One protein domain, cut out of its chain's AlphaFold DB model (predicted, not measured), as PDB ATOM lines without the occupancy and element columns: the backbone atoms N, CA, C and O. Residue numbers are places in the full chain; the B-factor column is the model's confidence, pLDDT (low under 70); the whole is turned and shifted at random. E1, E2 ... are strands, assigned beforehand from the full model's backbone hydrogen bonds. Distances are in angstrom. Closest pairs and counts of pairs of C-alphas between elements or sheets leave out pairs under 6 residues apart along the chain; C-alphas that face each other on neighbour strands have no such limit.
ATOM      1  N   TYR A   5     141.858 180.082 178.985       81.69
ATOM      2  CA  TYR A   5     142.351 179.167 177.956       81.69
ATOM      3  C   TYR A   5     141.168 178.461 177.291       81.69
ATOM      4  O   TYR A   5     140.223 178.066 177.973       81.69
ATOM      5  N   GLU A   6     141.239 178.267 175.981       85.31
ATOM      6  CA  GLU A   6     140.280 177.486 175.203       85.31
ATOM      7  C   GLU A   6     141.013 176.305 174.551       85.31
ATOM      8  O   GLU A   6     142.078 176.482 173.963       85.31
ATOM      9  N   LEU A   7     140.468 175.093 174.706       88.69
ATOM     10  CA  LEU A   7     140.996 173.853 174.127       88.69
ATOM     11  C   LEU A   7     139.925 173.214 173.240       88.69
ATOM     12  O   LEU A   7     138.845 172.880 173.728       88.69
ATOM     13  N   SER A   8     140.237 172.982 171.965       88.06
ATOM     14  CA  SER A   8     139.316 172.333 171.020       88.06
ATOM     15  C   SER A   8     140.031 171.352 170.087       88.06
ATOM     16  O   SER A   8     141.209 171.521 169.773       88.06
ATOM     17  N   LEU A   9     139.324 170.307 169.649       89.69
ATOM     18  CA  LEU A   9     139.810 169.369 168.634       89.69
ATOM     19  C   LEU A   9     139.700 170.017 167.245       89.69
ATOM     20  O   LEU A   9     138.620 170.464 166.867       89.69
ATOM     21  N   VAL A  10     140.798 170.042 166.485       88.06
ATOM     22  CA  VAL A  10     140.878 170.699 165.165       88.06
ATOM     23  C   VAL A  10     141.001 169.701 164.018       88.06
ATOM     24  O   VAL A  10     140.453 169.949 162.947       88.06
ATOM     25  N   ALA A  11     141.679 168.568 164.223       87.31
ATOM     26  CA  ALA A  11     141.809 167.533 163.197       87.31
ATOM     27  C   ALA A  11     141.813 166.113 163.784       87.31
ATOM     28  O   ALA A  11     142.356 165.877 164.867       87.31
ATOM     29  N   HIS A  12     141.223 165.184 163.029       89.06
ATOM     30  CA  HIS A  12     141.212 163.742 163.272       89.06
ATOM     31  C   HIS A  12     141.451 163.032 161.930       89.06
ATOM     32  O   HIS A  12     140.533 162.906 161.118       89.06
ATOM     33  N   GLU A  13     142.695 162.623 161.678       89.06
ATOM     34  CA  GLU A  13     143.133 162.047 160.398       89.06
ATOM     35  C   GLU A  13     143.575 160.586 160.572       89.06
ATOM     36  O   GLU A  13     144.234 160.273 161.563       89.06
ATOM     37  N   PRO A  14     143.257 159.672 159.640       85.62
ATOM     38  CA  PRO A  14     143.672 158.273 159.746       85.62
ATOM     39  C   PRO A  14     145.202 158.131 159.659       85.62
ATOM     40  O   PRO A  14     145.835 158.713 158.780       85.62
ATOM     41  N   PHE A  15     145.794 157.341 160.562       81.44
ATOM     42  CA  PHE A  15     147.244 157.108 160.649       81.44
ATOM     43  C   PHE A  15     147.646 155.670 160.265       81.44
ATOM     44  O   PHE A  15     148.731 155.459 159.725       81.44
ATOM     45  N   GLY A  16     146.759 154.693 160.501       80.62
ATOM     46  CA  GLY A  16     146.931 153.273 160.165       80.62
ATOM     47  C   GLY A  16     146.909 152.350 161.390       80.62
ATOM     48  O   GLY A  16     146.769 152.804 162.526       80.62
ATOM     49  N   SER A  17     147.064 151.041 161.172       76.12
ATOM     50  CA  SER A  17     146.997 150.035 162.242       76.12
ATOM     51  C   SER A  17     148.329 149.865 162.984       76.12
ATOM     52  O   SER A  17     149.363 149.575 162.380       76.12
ATOM     53  N   VAL A  18     148.299 149.981 164.316       67.06
ATOM     54  CA  VAL A  18     149.427 149.672 165.212       67.06
ATOM     55  C   VAL A  18     148.982 148.566 166.166       67.06
ATOM     56  O   VAL A  18     148.016 148.733 166.906       67.06
ATOM     57  N   GLN A  19     149.672 147.418 166.139       62.59
ATOM     58  CA  GLN A  19     149.321 146.219 166.924       62.59
ATOM     59  C   GLN A  19     147.867 145.732 166.720       62.59
ATOM     60  O   GLN A  19     147.241 145.223 167.645       62.59
ATOM     61  N   GLY A  20     147.327 145.879 165.504       62.62
ATOM     62  CA  GLY A  20     145.977 145.422 165.153       62.62
ATOM     63  C   GLY A  20     144.847 146.379 165.550       62.62
ATOM     64  O   GLY A  20     143.687 146.062 165.313       62.62
ATOM     65  N   VAL A  21     145.162 147.547 166.118       72.06
ATOM     66  CA  VAL A  21     144.191 148.607 166.420       72.06
ATOM     67  C   VAL A  21     144.418 149.772 165.460       72.06
ATOM     68  O   VAL A  21     145.538 150.271 165.345       72.06
ATOM     69  N   GLU A  22     143.363 150.223 164.783       82.88
ATOM     70  CA  GLU A  22     143.399 151.429 163.948       82.88
ATOM     71  C   GLU A  22     143.697 152.666 164.806       82.88
ATOM     72  O   GLU A  22     143.049 152.897 165.832       82.88
ATOM     73  N   HIS A  23     144.707 153.437 164.407       86.81
ATOM     74  CA  HIS A  23     145.095 154.692 165.039       86.81
ATOM     75  C   HIS A  23     144.869 155.875 164.094       86.81
ATOM     76  O   HIS A  23     144.988 155.773 162.869       86.81
ATOM     77  N   SER A  24     144.587 157.026 164.697       90.69
ATOM     78  CA  SER A  24     144.444 158.318 164.030       90.69
ATOM     79  C   SER A  24     145.400 159.343 164.639       90.69
ATOM     80  O   SER A  24     145.784 159.248 165.808       90.69
ATOM     81  N   LEU A  25     145.766 160.344 163.844       92.44
ATOM     82  CA  LEU A  25     146.424 161.563 164.283       92.44
ATOM     83  C   LEU A  25     145.359 162.545 164.791       92.44
ATOM     84  O   LEU A  25     144.512 163.019 164.034       92.44
ATOM     85  N   TRP A  26     145.421 162.851 166.082       91.94
ATOM     86  CA  TRP A  26     144.536 163.785 166.772       91.94
ATOM     87  C   TRP A  26     145.273 165.094 167.005       91.94
ATOM     88  O   TRP A  26     146.333 165.080 167.628       91.94
ATOM     89  N   THR A  27     144.717 166.217 166.552       92.38
ATOM     90  CA  THR A  27     145.320 167.546 166.737       92.38
ATOM     91  C   THR A  27     144.365 168.474 167.470       92.38
ATOM     92  O   THR A  27     143.273 168.767 166.983       92.38
ATOM     93  N   TYR A  28     144.797 168.961 168.629       91.81
ATOM     94  CA  TYR A  28     144.070 169.912 169.464       91.81
ATOM     95  C   TYR A  28     144.690 171.300 169.348       91.81
ATOM     96  O   TYR A  28     145.909 171.421 169.259       91.81
ATOM     97  N   SER A  29     143.869 172.347 169.389       89.25
ATOM     98  CA  SER A  29     144.333 173.731 169.489       89.25
ATOM     99  C   SER A  29     144.098 174.284 170.884       89.25
ATOM    100  O   SER A  29     143.042 174.064 171.477       89.25
ATOM    101  N   VAL A  30     145.092 175.006 171.390       87.19
ATOM    102  CA  VAL A  30     145.022 175.776 172.629       87.19
ATOM    103  C   VAL A  30     145.143 177.254 172.282       87.19
ATOM    104  O   VAL A  30     146.203 177.707 171.844       87.19
ATOM    105  N   SER A  31     144.070 178.007 172.494       83.31
ATOM    106  CA  SER A  31     143.997 179.462 172.323       83.31
ATOM    107  C   SER A  31     143.782 180.157 173.673       83.31
ATOM    108  O   SER A  31     143.446 179.534 174.683       83.31
ATOM    109  N   TRP A  32     144.021 181.468 173.727       76.25
ATOM    110  CA  TRP A  32     143.759 182.293 174.909       76.25
ATOM    111  C   TRP A  32     143.413 183.726 174.496       76.25
ATOM    112  O   TRP A  32     143.900 184.227 173.485       76.25
ATOM    113  N   THR A  33     142.580 184.408 175.283       62.78
ATOM    114  CA  THR A  33     142.197 185.809 175.034       62.78
ATOM    115  C   THR A  33     143.116 186.778 175.784       62.78
ATOM    116  O   THR A  33     143.250 186.724 177.008       62.78
ATOM    117  N   SER A  34     143.769 187.690 175.056       52.88
ATOM    118  CA  SER A  34     144.644 188.727 175.616       52.88
ATOM    119  C   SER A  34     143.885 190.050 175.790       52.88
ATOM    120  O   SER A  34     143.728 190.830 174.860       52.88
ATOM    121  N   SER A  35     143.415 190.348 177.004       45.31
ATOM    122  CA  SER A  35     142.863 191.679 177.337       45.31
ATOM    123  C   SER A  35     143.717 192.472 178.334       45.31
ATOM    124  O   SER A  35     143.342 193.567 178.743       45.31
ATOM    125  N   ILE A  36     144.909 191.975 178.691       40.59
ATOM    126  CA  ILE A  36     145.873 192.698 179.531       40.59
ATOM    127  C   ILE A  36     147.267 192.592 178.904       40.59
ATOM    128  O   ILE A  36     147.886 191.531 178.913       40.59
ATOM    129  N   VAL A  37     147.770 193.725 178.411       41.06
ATOM    130  CA  VAL A  37     149.034 193.889 177.661       41.06
ATOM    131  C   VAL A  37     150.305 193.655 178.510       41.06
ATOM    132  O   VAL A  37     151.401 193.803 178.004       41.06
ATOM    133  N   ASN A  38     150.214 193.242 179.783       41.09
ATOM    134  CA  ASN A  38     151.399 193.123 180.658       41.09
ATOM    135  C   ASN A  38     151.445 191.895 181.595       41.09
ATOM    136  O   ASN A  38     152.180 191.924 182.579       41.09
ATOM    137  N   LEU A  39     150.705 190.805 181.328       40.34
ATOM    138  CA  LEU A  39     150.805 189.577 182.155       40.34
ATOM    139  C   LEU A  39     150.925 188.236 181.410       40.34
ATOM    140  O   LEU A  39     150.934 187.193 182.060       40.34
ATOM    141  N   LEU A  40     151.116 188.241 180.092       50.69
ATOM    142  CA  LEU A  40     151.735 187.127 179.363       50.69
ATOM    143  C   LEU A  40     152.614 187.732 178.263       50.69
ATOM    144  O   LEU A  40     152.164 188.636 177.564       50.69
ATOM    145  N   PRO A  41     153.864 187.267 178.133       48.66
ATOM    146  CA  PRO A  41     154.088 186.286 177.078       48.66
ATOM    147  C   PRO A  41     155.059 185.184 177.516       48.66
ATOM    148  O   PRO A  41     156.000 185.445 178.249       48.66
ATOM    149  N   VAL A  42     154.787 183.956 177.069       53.44
ATOM    150  CA  VAL A  42     155.723 182.826 176.921       53.44
ATOM    151  C   VAL A  42     157.101 183.053 177.573       53.44
ATOM    152  O   VAL A  42     158.005 183.603 176.942       53.44
ATOM    153  N   ASP A  43     157.257 182.626 178.834       52.03
ATOM    154  CA  ASP A  43     158.587 182.485 179.438       52.03
ATOM    155  C   ASP A  43     159.453 181.643 178.474       52.03
ATOM    156  O   ASP A  43     158.955 180.637 177.949       52.03
ATOM    157  N   PRO A  44     160.721 182.006 178.202       51.97
ATOM    158  CA  PRO A  44     161.613 181.141 177.441       51.97
ATOM    159  C   PRO A  44     161.701 179.781 178.151       51.97
ATOM    160  O   PRO A  44     162.235 179.689 179.255       51.97
ATOM    161  N   GLY A  45     161.137 178.735 177.539       59.28
ATOM    162  CA  GLY A  45     161.036 177.401 178.143       59.28
ATOM    163  C   GLY A  45     159.673 177.044 178.754       59.28
ATOM    164  O   GLY A  45     159.614 176.149 179.599       59.28
ATOM    165  N   LEU A  46     158.582 177.713 178.354       74.44
ATOM    166  CA  LEU A  46     157.218 177.291 178.682       74.44
ATOM    167  C   LEU A  46     156.877 175.967 177.974       74.44
ATOM    168  O   LEU A  46     156.817 175.913 176.746       74.44
ATOM    169  N   ARG A  47     156.556 174.927 178.747       82.44
ATOM    170  CA  ARG A  47     155.930 173.701 178.225       82.44
ATOM    171  C   ARG A  47     154.441 173.728 178.469       82.44
ATOM    172  O   ARG A  47     153.997 174.023 179.581       82.44
ATOM    173  N   LEU A  48     153.678 173.369 177.448       86.56
ATOM    174  CA  LEU A  48     152.235 173.206 177.539       86.56
ATOM    175  C   LEU A  48     151.893 171.743 177.285       86.56
ATOM    176  O   LEU A  48     152.488 171.123 176.409       86.56
ATOM    177  N   GLY A  49     150.985 171.178 178.075       89.25
ATOM    178  CA  GLY A  49     150.665 169.762 177.988       89.25
ATOM    179  C   GLY A  49     149.199 169.459 178.233       89.25
ATOM    180  O   GLY A  49     148.557 170.065 179.091       89.25
ATOM    181  N   ILE A  50     148.699 168.485 177.483       92.38
ATOM    182  CA  ILE A  50     147.361 167.927 177.613       92.38
ATOM    183  C   ILE A  50     147.484 166.575 178.316       92.38
ATOM    184  O   ILE A  50     148.281 165.722 177.914       92.38
ATOM    185  N   LEU A  51     146.722 166.390 179.391       92.06
ATOM    186  CA  LEU A  51     146.679 165.149 180.149       92.06
ATOM    187  C   LEU A  51     145.468 164.322 179.726       92.06
ATOM    188  O   LEU A  51     144.334 164.794 179.786       92.06
ATOM    189  N   PHE A  52     145.732 163.067 179.380       91.50
ATOM    190  CA  PHE A  52     144.749 162.042 179.047       91.50
ATOM    191  C   PHE A  52     144.811 160.910 180.069       91.50
ATOM    192  O   PHE A  52     145.835 160.718 180.724       91.50
ATOM    193  N   SER A  53     143.742 160.123 180.190       87.62
ATOM    194  CA  SER A  53     143.769 158.882 180.975       87.62
ATOM    195  C   SER A  53     144.916 157.976 180.516       87.62
ATOM    196  O   SER A  53     145.126 157.793 179.315       87.62
ATOM    197  N   SER A  54     145.636 157.361 181.456       84.75
ATOM    198  CA  SER A  54     146.686 156.377 181.155       84.75
ATOM    199  C   SER A  54     146.149 155.104 180.483       84.75
ATOM    200  O   SER A  54     146.934 154.311 179.973       84.75
ATOM    201  N   ARG A  55     144.817 154.922 180.431       81.69
ATOM    202  CA  ARG A  55     144.141 153.823 179.715       81.69
ATOM    203  C   ARG A  55     144.028 154.032 178.200       81.69
ATOM    204  O   ARG A  55     143.673 153.097 177.496       81.69
ATOM    205  N   ILE A  56     144.281 155.237 177.691       87.12
ATOM    206  CA  ILE A  56     144.278 155.509 176.246       87.12
ATOM    207  C   ILE A  56     145.635 155.079 175.673       87.12
ATOM    208  O   ILE A  56     146.677 155.491 176.175       87.12
ATOM    209  N   ALA A  57     145.664 154.260 174.624       86.31
ATOM    210  CA  ALA A  57     146.916 153.804 174.018       86.31
ATOM    211  C   ALA A  57     147.573 154.893 173.133       86.31
ATOM    212  O   ALA A  57     147.559 154.802 171.910       86.31
ATOM    213  N   ILE A  58     148.137 155.943 173.745       89.06
ATOM    214  CA  ILE A  58     148.858 157.008 173.022       89.06
ATOM    215  C   ILE A  58     150.256 156.510 172.640       89.06
ATOM    216  O   ILE A  58     151.027 156.100 173.514       89.06
ATOM    217  N   GLN A  59     150.587 156.563 171.350       89.38
ATOM    218  CA  GLN A  59     151.901 156.182 170.828       89.38
ATOM    219  C   GLN A  59     152.954 157.237 171.176       89.38
ATOM    220  O   GLN A  59     152.668 158.434 171.200       89.38
ATOM    221  N   ASP A  60     154.179 156.791 171.451       87.19
ATOM    222  CA  ASP A  60     155.284 157.690 171.793       87.19
ATOM    223  C   ASP A  60     155.760 158.449 170.534       87.19
ATOM    224  O   ASP A  60     156.213 157.798 169.583       87.19
ATOM    225  N   PRO A  61     155.704 159.797 170.506       86.25
ATOM    226  CA  PRO A  61     156.184 160.604 169.382       86.25
ATOM    227  C   PRO A  61     157.620 160.278 168.950       86.25
ATOM    228  O   PRO A  61     157.926 160.336 167.759       86.25
ATOM    229  N   ALA A  62     158.494 159.869 169.881       81.38
ATOM    230  CA  ALA A  62     159.881 159.511 169.573       81.38
ATOM    231  C   ALA A  62     159.998 158.272 168.664       81.38
ATOM    232  O   ALA A  62     160.986 158.115 167.947       81.38
ATOM    233  N   THR A  63     158.982 157.404 168.663       83.56
ATOM    234  CA  THR A  63     158.923 156.209 167.804       83.56
ATOM    235  C   THR A  63     158.398 156.500 166.396       83.56
ATOM    236  O   THR A  63     158.504 155.644 165.518       83.56
ATOM    237  N   LEU A  64     157.887 157.714 166.152       84.69
ATOM    238  CA  LEU A  64     157.259 158.137 164.898       84.69
ATOM    239  C   LEU A  64     157.950 159.387 164.301       84.69
ATOM    240  O   LEU A  64     157.295 160.406 164.075       84.69
ATOM    241  N   PRO A  65     159.262 159.337 163.983       76.06
ATOM    242  CA  PRO A  65     160.028 160.511 163.541       76.06
ATOM    243  C   PRO A  65     159.604 161.060 162.168       76.06
ATOM    244  O   PRO A  65     159.936 162.192 161.830       76.06
ATOM    245  N   ASN A  66     158.869 160.272 161.375       79.75
ATOM    246  CA  ASN A  66     158.451 160.626 160.016       79.75
ATOM    247  C   ASN A  66     157.125 161.409 159.959       79.75
ATOM    248  O   ASN A  66     156.628 161.664 158.865       79.75
ATOM    249  N   VAL A  67     156.533 161.767 161.104       85.19
ATOM    250  CA  VAL A  67     155.240 162.466 161.182       85.19
ATOM    251  C   VAL A  67     155.481 163.936 161.534       85.19
ATOM    252  O   VAL A  67     155.757 164.232 162.699       85.19
ATOM    253  N   PRO A  68     155.359 164.883 160.580       82.62
ATOM    254  CA  PRO A  68     155.698 166.290 160.821       82.62
ATOM    255  C   PRO A  68     154.918 166.920 161.984       82.62
ATOM    256  O   PRO A  68     155.475 167.699 162.749       82.62
ATOM    257  N   ALA A  69     153.650 166.533 162.161       83.25
ATOM    258  CA  ALA A  69     152.787 167.045 163.228       83.25
ATOM    259  C   ALA A  69     153.237 166.645 164.648       83.25
ATOM    260  O   ALA A  69     152.860 167.298 165.616       83.25
ATOM    261  N   LEU A  70     154.045 165.588 164.793       86.12
ATOM    262  CA  LEU A  70     154.554 165.122 166.089       86.12
ATOM    263  C   LEU A  70     155.928 165.713 166.440       86.12
ATOM    264  O   LEU A  70     156.462 165.442 167.518       86.12
ATOM    265  N   GLN A  71     156.526 166.513 165.554       81.62
ATOM    266  CA  GLN A  71     157.865 167.051 165.759       81.62
ATOM    267  C   GLN A  71     157.889 168.014 166.959       81.62
ATOM    268  O   GLN A  71     157.178 169.014 166.990       81.62
ATOM    269  N   GLY A  72     158.715 167.705 167.963       80.94
ATOM    270  CA  GLY A  72     158.806 168.477 169.210       80.94
ATOM    271  C   GLY A  72     157.818 168.055 170.309       80.94
ATOM    272  O   GLY A  72     157.945 168.539 171.433       80.94
ATOM    273  N   MET A  73     156.890 167.130 170.028       89.19
ATOM    274  CA  MET A  73     155.989 166.557 171.034       89.19
ATOM    275  C   MET A  73     156.727 165.555 171.927       89.19
ATOM    276  O   MET A  73     157.568 164.784 171.468       89.19
ATOM    277  N   GLN A  74     156.380 165.534 173.211       88.56
ATOM    278  CA  GLN A  74     156.909 164.601 174.206       88.56
ATOM    279  C   GLN A  74     155.755 163.924 174.944       88.56
ATOM    280  O   GLN A  74     154.775 164.583 175.298       88.56
ATOM    281  N   LEU A  75     155.879 162.617 175.186       90.50
ATOM    282  CA  LEU A  75     154.935 161.839 175.984       90.50
ATOM    283  C   LEU A  75     155.562 161.506 177.345       90.50
ATOM    284  O   LEU A  75     156.534 160.762 177.430       90.50
ATOM    285  N   GLU A  76     154.981 162.027 178.422       87.44
ATOM    286  CA  GLU A  76     155.392 161.742 179.796       87.44
ATOM    287  C   GLU A  76     154.407 160.759 180.449       87.44
ATOM    288  O   GLU A  76     153.209 161.036 180.584       87.44
ATOM    289  N   ARG A  77     154.920 159.610 180.904       85.12
ATOM    290  CA  ARG A  77     154.166 158.607 181.673       85.12
ATOM    291  C   ARG A  77     154.751 158.513 183.081       85.12
ATOM    292  O   ARG A  77     155.900 158.117 183.247       85.12
ATOM    293  N   SER A  78     153.975 158.881 184.099       73.62
ATOM    294  CA  SER A  78     154.398 158.774 185.502       73.62
ATOM    295  C   SER A  78     153.908 157.455 186.107       73.62
ATOM    296  O   SER A  78     152.721 157.135 186.027       73.62
ATOM    297  N   SER A  79     154.814 156.677 186.707       58.41
ATOM    298  CA  SER A  79     154.484 155.409 187.367       58.41
ATOM    299  C   SER A  79     153.509 155.643 188.528       58.41
ATOM    300  O   SER A  79     153.877 156.273 189.517       58.41
ATOM    301  N   GLY A  80     152.278 155.140 188.407       61.81
ATOM    302  CA  GLY A  80     151.221 155.287 189.419       61.81
ATOM    303  C   GLY A  80     150.239 156.445 189.185       61.81
ATOM    304  O   GLY A  80     149.266 156.558 189.925       61.81
ATOM    305  N   SER A  81     150.436 157.276 188.155       75.12
ATOM    306  CA  SER A  81     149.474 158.322 187.778       75.12
ATOM    307  C   SER A  81     148.338 157.753 186.909       75.12
ATOM    308  O   SER A  81     148.614 157.045 185.933       75.12
ATOM    309  N   PRO A  82     147.060 158.093 187.178       79.19
ATOM    310  CA  PRO A  82     145.944 157.744 186.296       79.19
ATOM    311  C   PRO A  82     145.939 158.550 184.986       79.19
ATOM    312  O   PRO A  82     145.123 158.278 184.109       79.19
ATOM    313  N   PHE A  83     146.848 159.520 184.838       82.62
ATOM    314  CA  PHE A  83     146.999 160.347 183.645       82.62
ATOM    315  C   PHE A  83     148.395 160.219 183.025       82.62
ATOM    316  O   PHE A  83     149.401 160.131 183.736       82.62
ATOM    317  N   GLN A  84     148.446 160.280 181.698       89.50
ATOM    318  CA  GLN A  84     149.643 160.474 180.879       89.50
ATOM    319  C   GLN A  84     149.559 161.832 180.173       89.50
ATOM    320  O   GLN A  84     148.459 162.331 179.931       89.50
ATOM    321  N   ARG A  85     150.698 162.443 179.852       90.06
ATOM    322  CA  ARG A  85     150.748 163.816 179.335       90.06
ATOM    323  C   ARG A  85     151.441 163.879 177.985       90.06
ATOM    324  O   ARG A  85     152.562 163.405 177.862       90.06
ATOM    325  N   VAL A  86     150.805 164.537 177.022       91.50
ATOM    326  CA  VAL A  86     151.433 164.946 175.758       91.50
ATOM    327  C   VAL A  86     151.766 166.426 175.858       91.50
ATOM    328  O   VAL A  86     150.876 167.223 176.154       91.50
ATOM    329  N   SER A  87     153.023 166.803 175.651       88.94
ATOM    330  CA  SER A  87     153.491 168.181 175.816       88.94
ATOM    331  C   SER A  87     154.355 168.680 174.667       88.94
ATOM    332  O   SER A  87     155.077 167.898 174.055       88.94
ATOM    333  N   LEU A  88     154.329 169.995 174.453       88.38
ATOM    334  CA  LEU A  88     155.153 170.720 173.490       88.38
ATOM    335  C   LEU A  88     155.924 171.846 174.198       88.38
ATOM    336  O   LEU A  88     155.361 172.572 175.024       88.38
ATOM    337  N   ASP A  89     157.199 172.003 173.842       83.19
ATOM    338  CA  ASP A  89     158.007 173.180 174.176       83.19
ATOM    339  C   ASP A  89     157.562 174.372 173.307       83.19
ATOM    340  O   ASP A  89     157.732 174.358 172.088       83.19
ATOM    341  N   VAL A  90     156.983 175.411 173.917       75.00
ATOM    342  CA  VAL A  90     156.520 176.609 173.201       75.00
ATOM    343  C   VAL A  90     157.658 177.631 173.154       75.00
ATOM    344  O   VAL A  90     158.106 178.133 174.186       75.00
ATOM    345  N   SER A  91     158.139 177.952 171.953       62.56
ATOM    346  CA  SER A  91     159.143 178.998 171.754       62.56
ATOM    347  C   SER A  91     158.521 180.392 171.916       62.56
ATOM    348  O   SER A  91     157.391 180.651 171.498       62.56
ATOM    349  N   GLY A  92     159.247 181.299 172.575       54.59
ATOM    350  CA  GLY A  92     158.777 182.652 172.880       54.59
ATOM    351  C   GLY A  92     158.335 183.425 171.636       54.59
ATOM    352  O   GLY A  92     159.148 183.636 170.741       54.59
ATOM    353  N   GLY A  93     157.069 183.866 171.598       54.94
ATOM    354  CA  GLY A  93     156.546 184.767 170.559       54.94
ATOM    355  C   GLY A  93     155.326 184.289 169.758       54.94
ATOM    356  O   GLY A  93     154.956 184.961 168.801       54.94
ATOM    357  N   SER A  94     154.675 183.169 170.101       52.28
ATOM    358  CA  SER A  94     153.458 182.739 169.394       52.28
ATOM    359  C   SER A  94     152.252 183.634 169.737       52.28
ATOM    360  O   SER A  94     151.658 183.494 170.806       52.28
ATOM    361  N   GLU A  95     151.864 184.533 168.828       52.56
ATOM    362  CA  GLU A  95     150.602 185.301 168.908       52.56
ATOM    363  C   GLU A  95     149.357 184.474 168.512       52.56
ATOM    364  O   GLU A  95     148.236 184.974 168.568       52.56
ATOM    365  N   GLY A  96     149.536 183.206 168.118       64.56
ATOM    366  CA  GLY A  96     148.474 182.321 167.630       64.56
ATOM    367  C   GLY A  96     148.214 181.090 168.511       64.56
ATOM    368  O   GLY A  96     148.962 180.834 169.457       64.56
ATOM    369  N   PRO A  97     147.162 180.309 168.190       74.50
ATOM    370  CA  PRO A  97     146.854 179.063 168.885       74.50
ATOM    371  C   PRO A  97     148.012 178.066 168.772       74.50
ATOM    372  O   PRO A  97     148.616 177.908 167.710       74.50
ATOM    373  N   VAL A  98     148.302 177.371 169.871       84.94
ATOM    374  CA  VAL A  98     149.302 176.298 169.918       84.94
ATOM    375  C   VAL A  98     148.618 174.981 169.583       84.94
ATOM    376  O   VAL A  98     147.609 174.640 170.197       84.94
ATOM    377  N   TYR A  99     149.171 174.227 168.635       87.62
ATOM    378  CA  TYR A  99     148.641 172.922 168.248       87.62
ATOM    379  C   TYR A  99     149.400 171.801 168.955       87.62
ATOM    380  O   TYR A  99     150.627 171.764 168.907       87.62
ATOM    381  N   LEU A 100     148.672 170.891 169.602       90.50
ATOM    382  CA  LEU A 100     149.207 169.667 170.193       90.50
ATOM    383  C   LEU A 100     148.647 168.458 169.454       90.50
ATOM    384  O   LEU A 100     147.432 168.252 169.435       90.50
ATOM    385  N   SER A 101     149.540 167.654 168.883       92.00
ATOM    386  CA  SER A 101     149.180 166.468 168.112       92.00
ATOM    387  C   SER A 101     149.643 165.192 168.805       92.00
ATOM    388  O   SER A 101     150.699 165.154 169.435       92.00
ATOM    389  N   LEU A 102     148.848 164.131 168.682       92.56
ATOM    390  CA  LEU A 102     149.140 162.809 169.233       92.56
ATOM    391  C   LEU A 102     148.573 161.708 168.336       92.56
ATOM    392  O   LEU A 102     147.575 161.911 167.651       92.56
ATOM    393  N   VAL A 103     149.188 160.527 168.372       91.81
ATOM    394  CA  VAL A 103     148.670 159.326 167.703       91.81
ATOM    395  C   VAL A 103     148.048 158.416 168.754       91.81
ATOM    396  O   VAL A 103     148.717 158.007 169.703       91.81
ATOM    397  N   ALA A 104     146.759 158.127 168.604       91.31
ATOM    398  CA  ALA A 104     145.950 157.338 169.537       91.31
ATOM    399  C   ALA A 104     144.862 156.565 168.763       91.31
ATOM    400  O   ALA A 104     144.702 156.818 167.566       91.31
ATOM    401  N   PRO A 105     144.122 155.630 169.392       89.81
ATOM    402  CA  PRO A 105     143.102 154.835 168.708       89.81
ATOM    403  C   PRO A 105     142.105 155.702 167.926       89.81
ATOM    404  O   PRO A 105     141.721 156.775 168.390       89.81
ATOM    405  N   SER A 106     141.674 155.234 166.753       87.44
ATOM    406  CA  SER A 106     140.745 155.952 165.862       87.44
ATOM    407  C   SER A 106     139.308 156.023 166.382       87.44
ATOM    408  O   SER A 106     138.481 156.740 165.823       87.44
ATOM    409  N   VAL A 107     138.984 155.259 167.428       85.25
ATOM    410  CA  VAL A 107     137.649 155.246 168.036       85.25
ATOM    411  C   VAL A 107     137.412 156.567 168.764       85.25
ATOM    412  O   VAL A 107     138.154 156.923 169.681       85.25
ATOM    413  N   ILE A 108     136.360 157.276 168.359       86.56
ATOM    414  CA  ILE A 108     135.981 158.579 168.906       86.56
ATOM    415  C   ILE A 108     135.130 158.390 170.170       86.56
ATOM    416  O   ILE A 108     134.114 157.698 170.133       86.56
ATOM    417  N   ASP A 109     135.505 159.057 171.261       84.81
ATOM    418  CA  ASP A 109     134.700 159.212 172.475       84.81
ATOM    419  C   ASP A 109     134.391 160.700 172.708       84.81
ATOM    420  O   ASP A 109     135.289 161.528 172.899       84.81
ATOM    421  N   ALA A 110     133.098 161.039 172.691       82.69
ATOM    422  CA  ALA A 110     132.596 162.393 172.918       82.69
ATOM    423  C   ALA A 110     132.792 162.880 174.370       82.69
ATOM    424  O   ALA A 110     132.675 164.077 174.634       82.69
ATOM    425  N   PHE A 111     133.098 161.975 175.305       84.19
ATOM    426  CA  PHE A 111     133.254 162.251 176.733       84.19
ATOM    427  C   PHE A 111     134.681 161.985 177.230       84.19
ATOM    428  O   PHE A 111     134.889 161.605 178.386       84.19
ATOM    429  N   THR A 112     135.690 162.218 176.386       86.81
ATOM    430  CA  THR A 112     137.087 162.059 176.801       86.81
ATOM    431  C   THR A 112     137.437 163.123 177.844       86.81
ATOM    432  O   THR A 112     137.415 164.323 177.568       86.81
ATOM    433  N   ALA A 113     137.761 162.687 179.063       87.19
ATOM    434  CA  ALA A 113     138.186 163.572 180.143       87.19
ATOM    435  C   ALA A 113     139.631 164.043 179.944       87.19
ATOM    436  O   ALA A 113     140.552 163.225 179.856       87.19
ATOM    437  N   VAL A 114     139.827 165.362 179.929       90.44
ATOM    438  CA  VAL A 114     141.112 165.996 179.626       90.44
ATOM    439  C   VAL A 114     141.422 167.111 180.620       90.44
ATOM    440  O   VAL A 114     140.528 167.843 181.051       90.44
ATOM    441  N   GLN A 115     142.701 167.262 180.968       91.62
ATOM    442  CA  GLN A 115     143.207 168.390 181.756       91.62
ATOM    443  C   GLN A 115     144.291 169.143 180.983       91.62
ATOM    444  O   GLN A 115     145.084 168.536 180.262       91.62
ATOM    445  N   LEU A 116     144.358 170.461 181.169       89.25
ATOM    446  CA  LEU A 116     145.401 171.310 180.596       89.25
ATOM    447  C   LEU A 116     146.423 171.667 181.675       89.25
ATOM    448  O   LEU A 116     146.054 172.027 182.792       89.25
ATOM    449  N   ALA A 117     147.715 171.598 181.363       87.56
ATOM    450  CA  ALA A 117     148.778 171.952 182.295       87.56
ATOM    451  C   ALA A 117     149.894 172.747 181.618       87.56
ATOM    452  O   ALA A 117     150.124 172.639 180.414       87.56
ATOM    453  N   ARG A 118     150.630 173.517 182.423       85.31
ATOM    454  CA  ARG A 118     151.859 174.198 182.000       85.31
ATOM    455  C   ARG A 118     153.022 173.942 182.950       85.31
ATOM    456  O   ARG A 118     152.810 173.724 184.145       85.31
ATOM    457  N   GLN A 119     154.233 174.099 182.434       83.38
ATOM    458  CA  GLN A 119     155.487 174.114 183.182       83.38
ATOM    459  C   GLN A 119     156.251 175.394 182.812       83.38
ATOM    460  O   GLN A 119     156.462 175.662 181.632       83.38
ATOM    461  N   ARG A 120     156.640 176.213 183.799       67.00
ATOM    462  CA  ARG A 120     157.331 177.504 183.565       67.00
ATOM    463  C   ARG A 120     158.858 177.393 183.400       67.00
ATOM    464  O   ARG A 120     159.501 178.384 183.092       67.00
ATOM    465  N   ALA A 121     159.440 176.215 183.630       64.44
ATOM    466  CA  ALA A 121     160.865 175.926 183.445       64.44
ATOM    467  C   ALA A 121     161.044 174.432 183.124       64.44
ATOM    468  O   ALA A 121     160.292 173.630 183.678       64.44
ATOM    469  N   MET A 122     162.055 174.046 182.327       57.62
ATOM    470  CA  MET A 122     162.281 172.653 181.866       57.62
ATOM    471  C   MET A 122     162.351 171.592 182.991       57.62
ATOM    472  O   MET A 122     162.204 170.407 182.712       57.62
ATOM    473  N   ALA A 123     162.545 171.993 184.255       60.19
ATOM    474  CA  ALA A 123     162.572 171.107 185.427       60.19
ATOM    475  C   ALA A 123     161.635 171.545 186.586       60.19
ATOM    476  O   ALA A 123     161.811 171.107 187.721       60.19
ATOM    477  N   GLY A 124     160.662 172.435 186.344       67.88
ATOM    478  CA  GLY A 124     159.717 172.915 187.370       67.88
ATOM    479  C   GLY A 124     158.495 171.998 187.578       67.88
ATOM    480  O   GLY A 124     158.233 171.135 186.746       67.88
ATOM    481  N   PRO A 125     157.701 172.165 188.651       77.25
ATOM    482  CA  PRO A 125     156.451 171.423 188.812       77.25
ATOM    483  C   PRO A 125     155.408 171.854 187.768       77.25
ATOM    484  O   PRO A 125     155.306 173.030 187.413       77.25
ATOM    485  N   TRP A 126     154.607 170.897 187.301       83.44
ATOM    486  CA  TRP A 126     153.471 171.167 186.424       83.44
ATOM    487  C   TRP A 126     152.319 171.798 187.211       83.44
ATOM    488  O   TRP A 126     151.932 171.298 188.266       83.44
ATOM    489  N   SER A 127     151.741 172.874 186.680       84.19
ATOM    490  CA  SER A 127     150.541 173.516 187.227       84.19
ATOM    491  C   SER A 127     149.360 173.316 186.281       84.19
ATOM    492  O   SER A 127     149.484 173.649 185.098       84.19
ATOM    493  N   LEU A 128     148.230 172.818 186.795       86.94
ATOM    494  CA  LEU A 128     146.981 172.721 186.034       86.94
ATOM    495  C   LEU A 128     146.444 174.117 185.689       86.94
ATOM    496  O   LEU A 128     146.553 175.053 186.485       86.94
ATOM    497  N   LEU A 129     145.870 174.241 184.499       84.38
ATOM    498  CA  LEU A 129     145.269 175.459 183.977       84.38
ATOM    499  C   LEU A 129     143.761 175.251 183.807       84.38
ATOM    500  O   LEU A 129     143.362 174.267 183.184       84.38
ATOM    501  N   PRO A 130     142.915 176.157 184.323       83.81
ATOM    502  CA  PRO A 130     141.497 176.122 184.011       83.81
ATOM    503  C   PRO A 130     141.285 176.513 182.542       83.81
ATOM    504  O   PRO A 130     141.867 177.494 182.068       83.81
ATOM    505  N   PHE A 131     140.466 175.746 181.827       87.50
ATOM    506  CA  PHE A 131     140.182 175.952 180.408       87.50
ATOM    507  C   PHE A 131     138.709 175.681 180.076       87.50
ATOM    508  O   PHE A 131     138.019 174.953 180.796       87.50
ATOM    509  N   ALA A 132     138.230 176.281 178.990       84.44
ATOM    510  CA  ALA A 132     136.908 176.060 178.411       84.44
ATOM    511  C   ALA A 132     137.026 175.321 177.064       84.44
ATOM    512  O   ALA A 132     138.068 175.365 176.414       84.44
ATOM    513  N   THR A 133     135.965 174.635 176.636       83.81
ATOM    514  CA  THR A 133     135.913 173.926 175.338       83.81
ATOM    515  C   THR A 133     135.300 174.760 174.211       83.81
ATOM    516  O   THR A 133     135.347 174.360 173.051       83.81
ATOM    517  N   THR A 134     134.718 175.914 174.547       77.75
ATOM    518  CA  THR A 134     134.174 176.906 173.611       77.75
ATOM    519  C   THR A 134     134.384 178.311 174.178       77.75
ATOM    520  O   THR A 134     134.458 178.476 175.398       77.75
ATOM    521  N   GLN A 135     134.397 179.336 173.323       66.94
ATOM    522  CA  GLN A 135     134.539 180.745 173.728       66.94
ATOM    523  C   GLN A 135     133.502 181.252 174.750       66.94
ATOM    524  O   GLN A 135     133.754 182.255 175.414       66.94
ATOM    525  N   ALA A 136     132.351 180.585 174.888       66.81
ATOM    526  CA  ALA A 136     131.288 180.940 175.835       66.81
ATOM    527  C   ALA A 136     131.198 179.993 177.053       66.81
ATOM    528  O   ALA A 136     130.280 180.128 177.862       66.81
ATOM    529  N   GLY A 137     132.102 179.014 177.171       71.38
ATOM    530  CA  GLY A 137     132.084 178.008 178.234       71.38
ATOM    531  C   GLY A 137     132.737 178.470 179.540       71.38
ATOM    532  O   GLY A 137     133.685 179.253 179.537       71.38
ATOM    533  N   GLU A 138     132.263 177.932 180.668       79.75
ATOM    534  CA  GLU A 138     132.876 178.141 181.986       79.75
ATOM    535  C   GLU A 138     134.219 177.389 182.096       79.75
ATOM    536  O   GLU A 138     134.270 176.185 181.807       79.75
ATOM    537  N   PRO A 139     135.320 178.050 182.507       83.00
ATOM    538  CA  PRO A 139     136.627 177.415 182.598       83.00
ATOM    539  C   PRO A 139     136.735 176.494 183.827       83.00
ATOM    540  O   PRO A 139     136.485 176.905 184.958       83.00
ATOM    541  N   ALA A 140     137.194 175.258 183.620       83.62
ATOM    542  CA  ALA A 140     137.392 174.250 184.665       83.62
ATOM    543  C   ALA A 140     138.768 173.577 184.531       83.62
ATOM    544  O   ALA A 140     139.371 173.582 183.461       83.62
ATOM    545  N   LEU A 141     139.285 172.994 185.620       84.06
ATOM    546  CA  LEU A 141     140.579 172.282 185.613       84.06
ATOM    547  C   LEU A 141     140.543 170.969 184.812       84.06
ATOM    548  O   LEU A 141     141.588 170.453 184.418       84.06
ATOM    549  N   GLN A 142     139.346 170.435 184.585       88.50
ATOM    550  CA  GLN A 142     139.087 169.247 183.787       88.50
ATOM    551  C   GLN A 142     137.801 169.475 182.994       88.50
ATOM    552  O   GLN A 142     136.804 169.913 183.566       88.50
ATOM    553  N   GLN A 143     137.825 169.162 181.702       86.94
ATOM    554  CA  GLN A 143     136.660 169.223 180.818       86.94
ATOM    555  C   GLN A 143     136.494 167.886 180.092       86.94
ATOM    556  O   GLN A 143     137.441 167.102 179.982       86.94
ATOM    557  N   LEU A 144     135.286 167.639 179.596       86.38
ATOM    558  CA  LEU A 144     134.995 166.553 178.663       86.38
ATOM    559  C   LEU A 144     135.013 167.133 177.246       86.38
ATOM    560  O   LEU A 144     134.348 168.138 176.989       86.38
ATOM    561  N   LEU A 145     135.770 166.522 176.338       86.50
ATOM    562  CA  LEU A 145     135.745 166.862 174.917       86.50
ATOM    563  C   LEU A 145     135.853 165.614 174.043       86.50
ATOM    564  O   LEU A 145     136.223 164.538 174.508       86.50
ATOM    565  N   THR A 146     135.553 165.780 172.757       85.25
ATOM    566  CA  THR A 146     135.770 164.747 171.747       85.25
ATOM    567  C   THR A 146     137.252 164.384 171.676       85.25
ATOM    568  O   THR A 146     138.092 165.252 171.433       85.25
ATOM    569  N   GLY A 147     137.565 163.106 171.866       87.88
ATOM    570  CA  GLY A 147     138.931 162.591 171.861       87.88
ATOM    571  C   GLY A 147     138.995 161.071 171.672       87.88
ATOM    572  O   GLY A 147     137.975 160.446 171.375       87.88
ATOM    573  N   PRO A 148     140.189 160.469 171.800       88.56
ATOM    574  CA  PRO A 148     140.379 159.033 171.627       88.56
ATOM    575  C   PRO A 148     139.789 158.237 172.797       88.56
ATOM    576  O   PRO A 148     140.090 158.507 173.962       88.56
ATOM    577  N   ALA A 149     139.014 157.199 172.481       83.75
ATOM    578  CA  ALA A 149     138.464 156.289 173.477       83.75
ATOM    579  C   ALA A 149     139.580 155.526 174.212       83.75
ATOM    580  O   ALA A 149     140.558 155.069 173.611       83.75
TER     581      ALA A 149
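What this domain is: This is residues 5 to 149 of the 1052 residues of an uncharacterized protein of Albitalea terrae (UniProt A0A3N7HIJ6). Two strongly twisted sheets form a loose sandwich, partly face to face: a branched sheet of E3, E4, E5, E7, E8 and E9, and a sheet of the long E1 and E2 hairpin with E6. E3, E4 and E5 face E6, while E7 bends and brings E9 close to E1 and E2; residues 35 to 40 stick out. The printed part has 145 residues with nine named strands, E1 to E9 in chain order, and no named helix; the class is all strand. The smaller sheet has the order E1 - E2 - E6, antiparallel throughout, and the neighbour pairs of the branched sheet are antiparallel too. The whole is compact, with a radius of gyration of the C-alphas of 15.0 A, yet elongated, spanning 50 by 31 by 31 A.

How they stand to each other: In the branched sheet, E7, residues 108 to 119, has three neighbours and bends by 81 degrees at residue 111. E3, residues 46 to 53, lies on one side of it, with N 49 and O 117 2.9 A apart. E8, residues 127 to 129, and E9, residues 143 to 148, lie on the other side, with N 129 and O 116 2.8 A apart and N 109 and O 147 2.8 A apart. E5, residues 83 to 90, is antiparallel to E3, with N 50 and O 86 2.8 A apart, and forms a hairpin with E4, residues 73 to 77, with N 74 and O 87 2.8 A apart. In the other sheet, E1, residues 5 to 18, and E2, residues 21 to 32, form a hairpin, with N 10 and O 27 2.8 A apart; E1 bends by 71 degrees at residue 15. E6, residues 98 to 105, is antiparallel to E2, with N 26 and O 102 2.8 A apart. Between the sheets, the closest C-alphas of E5 and E6 are those of Leu 88 and Leu 100, 6.9 A, and those of E1 and E9 are Leu 9 and Thr 146, 6.9 A. E1 and E5 are apart.

Where its parts are: E1 begins at C-alpha 5, (142.351, 179.167, 177.956), and is 32.9 A long; E2 measures 34.7 A, E7 28.7 A and E3 22.9 A. E6 is 22.4 A and E5 21.5 A long. E9 ends at C-alpha 148, (140.379, 159.033, 171.627).

The domain as a whole: The C-alphas of Gly 20 and Asn 38, the two farthest apart, are 50.4 A from each other. The printed part has no cut. The links E2 to E3, E3 to E4 and E8 to E9 are long. Mean pLDDT of the printed part is 79.2, with 31 residues under 70, among them residues 33 to 45.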